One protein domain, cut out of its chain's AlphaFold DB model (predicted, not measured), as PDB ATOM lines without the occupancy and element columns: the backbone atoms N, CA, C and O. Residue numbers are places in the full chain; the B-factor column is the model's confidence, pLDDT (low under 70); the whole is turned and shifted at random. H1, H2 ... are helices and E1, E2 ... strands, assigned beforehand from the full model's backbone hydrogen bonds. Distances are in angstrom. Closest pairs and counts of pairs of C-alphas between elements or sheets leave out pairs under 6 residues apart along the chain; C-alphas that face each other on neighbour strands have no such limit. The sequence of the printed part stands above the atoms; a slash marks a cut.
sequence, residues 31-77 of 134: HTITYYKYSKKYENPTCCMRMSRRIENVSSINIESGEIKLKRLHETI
ATOM      1  N   HIS A  31     -13.471 -21.155 -41.965       84.25
ATOM      2  CA  HIS A  31     -12.247 -20.948 -41.199       84.25
ATOM      3  C   HIS A  31     -11.322 -22.161 -41.307       84.25
ATOM      4  O   HIS A  31     -11.715 -23.310 -41.136       84.25
ATOM      5  N   THR A  32     -10.057 -21.873 -41.563       79.94
ATOM      6  CA  THR A  32      -8.946 -22.827 -41.548       79.94
ATOM      7  C   THR A  32      -7.803 -22.232 -40.735       79.94
ATOM      8  O   THR A  32      -7.737 -21.021 -40.514       79.94
ATOM      9  N   ILE A  33      -6.861 -23.072 -40.312       72.75
ATOM     10  CA  ILE A  33      -5.744 -22.682 -39.436       72.75
ATOM     11  C   ILE A  33      -4.913 -21.525 -40.034       72.75
ATOM     12  O   ILE A  33      -4.414 -20.660 -39.313       72.75
ATOM     13  N   THR A  34      -4.815 -21.447 -41.365       75.31
ATOM     14  CA  THR A  34      -4.111 -20.381 -42.099       75.31
ATOM     15  C   THR A  34      -4.724 -18.991 -41.916       75.31
ATOM     16  O   THR A  34      -4.013 -17.991 -42.023       75.31
ATOM     17  N   TYR A  35      -6.013 -18.888 -41.585       72.38
ATOM     18  CA  TYR A  35      -6.699 -17.602 -41.446       72.38
ATOM     19  C   TYR A  35      -6.326 -16.840 -40.175       72.38
ATOM     20  O   TYR A  35      -6.563 -15.637 -40.089       72.38
ATOM     21  N   TYR A  36      -5.676 -17.499 -39.220       75.56
ATOM     22  CA  TYR A  36      -5.151 -16.862 -38.014       75.56
ATOM     23  C   TYR A  36      -3.678 -16.459 -38.160       75.56
ATOM     24  O   TYR A  36      -3.019 -16.174 -37.162       75.56
ATOM     25  N   LYS A  37      -3.151 -16.391 -39.397       70.00
ATOM     26  CA  LYS A  37      -1.744 -16.051 -39.695       70.00
ATOM     27  C   LYS A  37      -1.245 -14.824 -38.929       70.00
ATOM     28  O   LYS A  37      -0.166 -14.877 -38.348       70.00
ATOM     29  N   TYR A  38      -2.032 -13.749 -38.909       68.19
ATOM     30  CA  TYR A  38      -1.679 -12.498 -38.225       68.19
ATOM     31  C   TYR A  38      -2.133 -12.448 -36.769       68.19
ATOM     32  O   TYR A  38      -1.754 -11.536 -36.043       68.19
ATOM     33  N   SER A  39      -2.913 -13.438 -36.334       66.50
ATOM     34  CA  SER A  39      -3.536 -13.429 -35.020       66.50
ATOM     35  C   SER A  39      -2.890 -14.342 -33.992       66.50
ATOM     36  O   SER A  39      -3.310 -14.334 -32.844       66.50
ATOM     37  N   LYS A  40      -1.811 -15.044 -34.365       62.25
ATOM     38  CA  LYS A  40      -0.978 -15.831 -33.438       62.25
ATOM     39  C   LYS A  40      -0.383 -15.008 -32.282       62.25
ATOM     40  O   LYS A  40       0.080 -15.595 -31.317       62.25
ATOM     41  N   LYS A  41      -0.348 -13.676 -32.407       62.81
ATOM     42  CA  LYS A  41       0.209 -12.747 -31.409       62.81
ATOM     43  C   LYS A  41      -0.826 -12.167 -30.436       62.81
ATOM     44  O   LYS A  41      -0.430 -11.442 -29.533       62.81
ATOM     45  N   TYR A  42      -2.118 -12.434 -30.628       63.09
ATOM     46  CA  TYR A  42      -3.192 -11.826 -29.841       63.09
ATOM     47  C   TYR A  42      -3.969 -12.903 -29.081       63.09
ATOM     48  O   TYR A  42      -4.254 -13.954 -29.650       63.09
ATOM     49  N   GLU A  43      -4.344 -12.622 -27.828       64.38
ATOM     50  CA  GLU A  43      -5.128 -13.533 -26.971       64.38
ATOM     51  C   GLU A  43      -6.474 -13.925 -27.602       64.38
ATOM     52  O   GLU A  43      -6.934 -15.048 -27.427       64.38
ATOM     53  N   ASN A  44      -7.063 -13.031 -28.406       71.88
ATOM     54  CA  ASN A  44      -8.273 -13.290 -29.182       71.88
ATOM     55  C   ASN A  44      -7.949 -13.355 -30.680       71.88
ATOM     56  O   ASN A  44      -7.845 -12.309 -31.335       71.88
ATOM     57  N   PRO A  45      -7.767 -14.561 -31.249       70.38
ATOM     58  CA  PRO A  45      -7.369 -14.687 -32.628       70.38
ATOM     59  C   PRO A  45      -8.509 -14.271 -33.576       70.38
ATOM     60  O   PRO A  45      -9.517 -14.957 -33.699       70.38
ATOM     61  N   THR A  46      -8.350 -13.148 -34.276       77.75
ATOM     62  CA  THR A  46      -9.294 -12.674 -35.293       77.75
ATOM     63  C   THR A  46      -8.921 -13.226 -36.665       77.75
ATOM     64  O   THR A  46      -7.749 -13.398 -37.012       77.75
ATOM     65  N   CYS A  47      -9.931 -13.542 -37.473       83.31
ATOM     66  CA  CYS A  47      -9.708 -13.988 -38.841       83.31
ATOM     67  C   CYS A  47      -9.044 -12.876 -39.659       83.31
ATOM     68  O   CYS A  47      -9.519 -11.740 -39.658       83.31
ATOM     69  N   CYS A  48      -8.001 -13.202 -40.428       81.19
ATOM     70  CA  CYS A  48      -7.327 -12.239 -41.304       81.19
ATOM     71  C   CYS A  48      -8.270 -11.604 -42.342       81.19
ATOM     72  O   CYS A  48      -8.044 -10.472 -42.762       81.19
ATOM     73  N   MET A  49      -9.356 -12.301 -42.700       81.69
ATOM     74  CA  MET A  49     -10.412 -11.813 -43.593       81.69
ATOM     75  C   MET A  49     -11.521 -11.037 -42.867       81.69
ATOM     76  O   MET A  49     -12.485 -10.617 -43.504       81.69
ATOM     77  N   ARG A  50     -11.392 -10.819 -41.549       82.38
ATOM     78  CA  ARG A  50     -12.352 -10.100 -40.691       82.38
ATOM     79  C   ARG A  50     -13.760 -10.725 -40.673       82.38
ATOM     80  O   ARG A  50     -14.760 -10.015 -40.737       82.38
ATOM     81  N   MET A  51     -13.820 -12.054 -40.590       84.75
ATOM     82  CA  MET A  51     -15.043 -12.843 -40.368       84.75
ATOM     83  C   MET A  51     -15.113 -13.311 -38.904       84.75
ATOM     84  O   MET A  51     -14.060 -13.599 -38.331       84.75
ATOM     85  N   SER A  52     -16.284 -13.441 -38.272       85.50
ATOM     86  CA  SER A  52     -17.662 -13.237 -38.768       85.50
ATOM     87  C   SER A  52     -18.079 -11.760 -38.845       85.50
ATOM     88  O   SER A  52     -17.731 -10.955 -37.983       85.50
ATOM     89  N   ARG A  53     -18.815 -11.375 -39.898       86.94
ATOM     90  CA  ARG A  53     -19.312  -9.996 -40.064       86.94
ATOM     91  C   ARG A  53     -20.625  -9.784 -39.322       86.94
ATOM     92  O   ARG A  53     -21.449 -10.686 -39.241       86.94
ATOM     93  N   ARG A  54     -20.865  -8.540 -38.897       88.00
ATOM     94  CA  ARG A  54     -22.145  -8.112 -38.322       88.00
ATOM     95  C   ARG A  54     -23.303  -8.367 -39.299       88.00
ATOM     96  O   ARG A  54     -23.222  -7.994 -40.475       88.00
ATOM     97  N   ILE A  55     -24.355  -8.993 -38.774       91.12
ATOM     98  CA  ILE A  55     -25.650  -9.190 -39.432       91.12
ATOM     99  C   ILE A  55     -26.412  -7.863 -39.383       91.12
ATOM    100  O   ILE A  55     -26.499  -7.228 -38.334       91.12
ATOM    101  N   GLU A  56     -26.953  -7.456 -40.525       90.00
ATOM    102  CA  GLU A  56     -27.739  -6.231 -40.673       90.00
ATOM    103  C   GLU A  56     -29.106  -6.627 -41.231       90.00
ATOM    104  O   GLU A  56     -29.208  -7.085 -42.369       90.00
ATOM    105  N   ASN A  57     -30.169  -6.494 -40.439       91.56
ATOM    106  CA  ASN A  57     -31.497  -6.991 -40.826       91.56
ATOM    107  C   ASN A  57     -32.200  -6.104 -41.863       91.56
ATOM    108  O   ASN A  57     -33.097  -6.573 -42.571       91.56
ATOM    109  N   VAL A  58     -31.794  -4.837 -41.955       92.12
ATOM    110  CA  VAL A  58     -32.419  -3.811 -42.793       92.12
ATOM    111  C   VAL A  58     -31.328  -3.021 -43.504       92.12
ATOM    112  O   VAL A  58     -30.297  -2.708 -42.911       92.12
ATOM    113  N   SER A  59     -31.559  -2.703 -44.778       91.56
ATOM    114  CA  SER A  59     -30.689  -1.784 -45.504       91.56
ATOM    115  C   SER A  59     -30.969  -0.356 -45.042       91.56
ATOM    116  O   SER A  59     -32.122   0.069 -45.051       91.56
ATOM    117  N   SER A  60     -29.941   0.385 -44.646       91.00
ATOM    118  CA  SER A  60     -30.072   1.771 -44.193       91.00
ATOM    119  C   SER A  60     -29.064   2.673 -44.890       91.00
ATOM    120  O   SER A  60     -28.003   2.228 -45.330       91.00
ATOM    121  N   ILE A  61     -29.416   3.949 -45.003       89.25
ATOM    122  CA  ILE A  61     -28.541   4.991 -45.530       89.25
ATOM    123  C   ILE A  61     -28.360   6.009 -44.416       89.25
ATOM    124  O   ILE A  61     -29.337   6.546 -43.894       89.25
ATOM    125  N   ASN A  62     -27.115   6.260 -44.039       88.06
ATOM    126  CA  ASN A  62     -26.784   7.344 -43.134       88.06
ATOM    127  C   ASN A  62     -26.628   8.626 -43.963       88.06
ATOM    128  O   ASN A  62     -25.702   8.745 -44.761       88.06
ATOM    129  N   ILE A  63     -27.552   9.569 -43.772       85.81
ATOM    130  CA  ILE A  63     -27.656  10.801 -44.569       85.81
ATOM    131  C   ILE A  63     -26.452  11.725 -44.341       85.81
ATOM    132  O   ILE A  63     -25.988  12.363 -45.278       85.81
ATOM    133  N   GLU A  64     -25.912  11.765 -43.123       83.88
ATOM    134  CA  GLU A  64     -24.797  12.652 -42.772       83.88
ATOM    135  C   GLU A  64     -23.467  12.161 -43.349       83.88
ATOM    136  O   GLU A  64     -22.677  12.937 -43.882       83.88
ATOM    137  N   SER A  65     -23.210  10.856 -43.257       80.44
ATOM    138  CA  SER A  65     -21.955  10.261 -43.738       80.44
ATOM    139  C   SER A  65     -22.005   9.822 -45.203       80.44
ATOM    140  O   SER A  65     -20.950   9.582 -45.797       80.44
ATOM    141  N   GLY A  66     -23.205   9.673 -45.773       80.81
ATOM    142  CA  GLY A  66     -23.435   9.030 -47.069       80.81
ATOM    143  C   GLY A  66     -23.167   7.518 -47.060       80.81
ATOM    144  O   GLY A  66     -23.037   6.914 -48.123       80.81
ATOM    145  N   GLU A  67     -23.022   6.891 -45.886       83.81
ATOM    146  CA  GLU A  67     -22.761   5.453 -45.778       83.81
ATOM    147  C   GLU A  67     -24.037   4.652 -46.063       83.81
ATOM    148  O   GLU A  67     -25.056   4.820 -45.390       83.81
ATOM    149  N   ILE A  68     -23.964   3.734 -47.028       86.00
ATOM    150  CA  ILE A  68     -25.034   2.774 -47.306       86.00
ATOM    151  C   ILE A  68     -24.671   1.437 -46.674       86.00
ATOM    152  O   ILE A  68     -23.653   0.825 -46.998       86.00
ATOM    153  N   LYS A  69     -25.539   0.958 -45.787       87.00
ATOM    154  CA  LYS A  69     -25.458  -0.376 -45.197       87.00
ATOM    155  C   LYS A  69     -26.505  -1.242 -45.859       87.00
ATOM    156  O   LYS A  69     -27.696  -0.980 -45.740       87.00
ATOM    157  N   LEU A  70     -26.063  -2.278 -46.560       88.56
ATOM    158  CA  LEU A  70     -26.964  -3.267 -47.135       88.56
ATOM    159  C   LEU A  70     -27.327  -4.331 -46.102       88.56
ATOM    160  O   LEU A  70     -26.485  -4.762 -45.310       88.56
ATOM    161  N   LYS A  71     -28.575  -4.795 -46.176       90.38
ATOM    162  CA  LYS A  71     -29.056  -5.954 -45.433       90.38
ATOM    163  C   LYS A  71     -28.128  -7.151 -45.660       90.38
ATOM    164  O   LYS A  71     -27.911  -7.581 -46.793       90.38
ATOM    165  N   ARG A  72     -27.633  -7.724 -44.568       90.00
ATOM    166  CA  ARG A  72     -26.793  -8.922 -44.545       90.00
ATOM    167  C   ARG A  72     -27.416  -9.945 -43.612       90.00
ATOM    168  O   ARG A  72     -27.445  -9.733 -42.408       90.00
ATOM    169  N   LEU A  73     -27.855 -11.066 -44.182       90.50
ATOM    170  CA  LEU A  73     -28.487 -12.174 -43.455       90.50
ATOM    171  C   LEU A  73     -27.513 -13.286 -43.047       90.50
ATOM    172  O   LEU A  73     -27.890 -14.172 -42.290       90.50
ATOM    173  N   HIS A  74     -26.283 -13.263 -43.562       90.62
ATOM    174  CA  HIS A  74     -25.279 -14.287 -43.294       90.62
ATOM    175  C   HIS A  74     -23.931 -13.643 -42.986       90.62
ATOM    176  O   HIS A  74     -23.471 -12.760 -43.708       90.62
ATOM    177  N   GLU A  75     -23.279 -14.099 -41.925       89.81
ATOM    178  CA  GLU A  75     -22.044 -13.499 -41.416       89.81
ATOM    179  C   GLU A  75     -20.797 -13.843 -42.250       89.81
ATOM    180  O   GLU A  75     -19.931 -12.986 -42.462       89.81
ATOM    181  N   THR A  76     -20.718 -15.069 -42.780       90.38
ATOM    182  CA  THR A  76     -19.540 -15.561 -43.519       90.38
ATOM    183  C   THR A  76     -19.642 -15.460 -45.047       90.38
ATOM    184  O   THR A  76     -18.657 -15.717 -45.734       90.38
ATOM    185  N   ILE A  77     -20.785 -15.038 -45.608       91.00
ATOM    186  CA  ILE A  77     -20.962 -14.920 -47.069       91.00
ATOM    187  C   ILE A  77     -20.519 -13.541 -47.536       91.00
ATOM    188  O   ILE A  77     -21.006 -12.524 -47.036       91.00
TER     189      ILE A  77
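This is residues 31 to 77 of the 134 residues of the protein "Hypothetical protein" of Rotaria socialis (UniProt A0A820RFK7). There is little regular structure: a drawn-out model with the one-turn helix H1 near one end, a long winding stretch without named elements, residues 37 to 59, and the small hairpin E1 and E2 at the other end, after which residues 70 to 77 fold back. The printed part has 47 residues, with 10 in named elements, in the order H1, E1, E2; the class is mixed. It is only just extended, close to loose, with a radius of gyration of the C-alphas of 14.5 A and spans of 39 by 22 by 14 A.

H1, residues 33 to 36, is too short for an O i to N i+4 pair; its one O i to N i+3 pair is within range. E1, residues 60 to 62, and E2, residues 67 to 69, form an antiparallel hairpin at 165 degrees, with N 60 and O 69 2.8 A apart, within hydrogen-bond range. H1 and E2 are apart.

H1 begins at C-alpha 33 (-5.744, -22.682, -39.436) and measures 6.0 A. E1 measures 6.6 A; E2, 6.4 A, ends at C-alpha 69 (-25.458, -0.376, -45.197).

The farthest C-alphas, of Ile 33 and Ile 63, are 40.3 A apart. The printed part has no cut. The link from H1 to E1 is long. Residues 62 to 67 stand free. Residues 38 to 43 have pLDDT under 70.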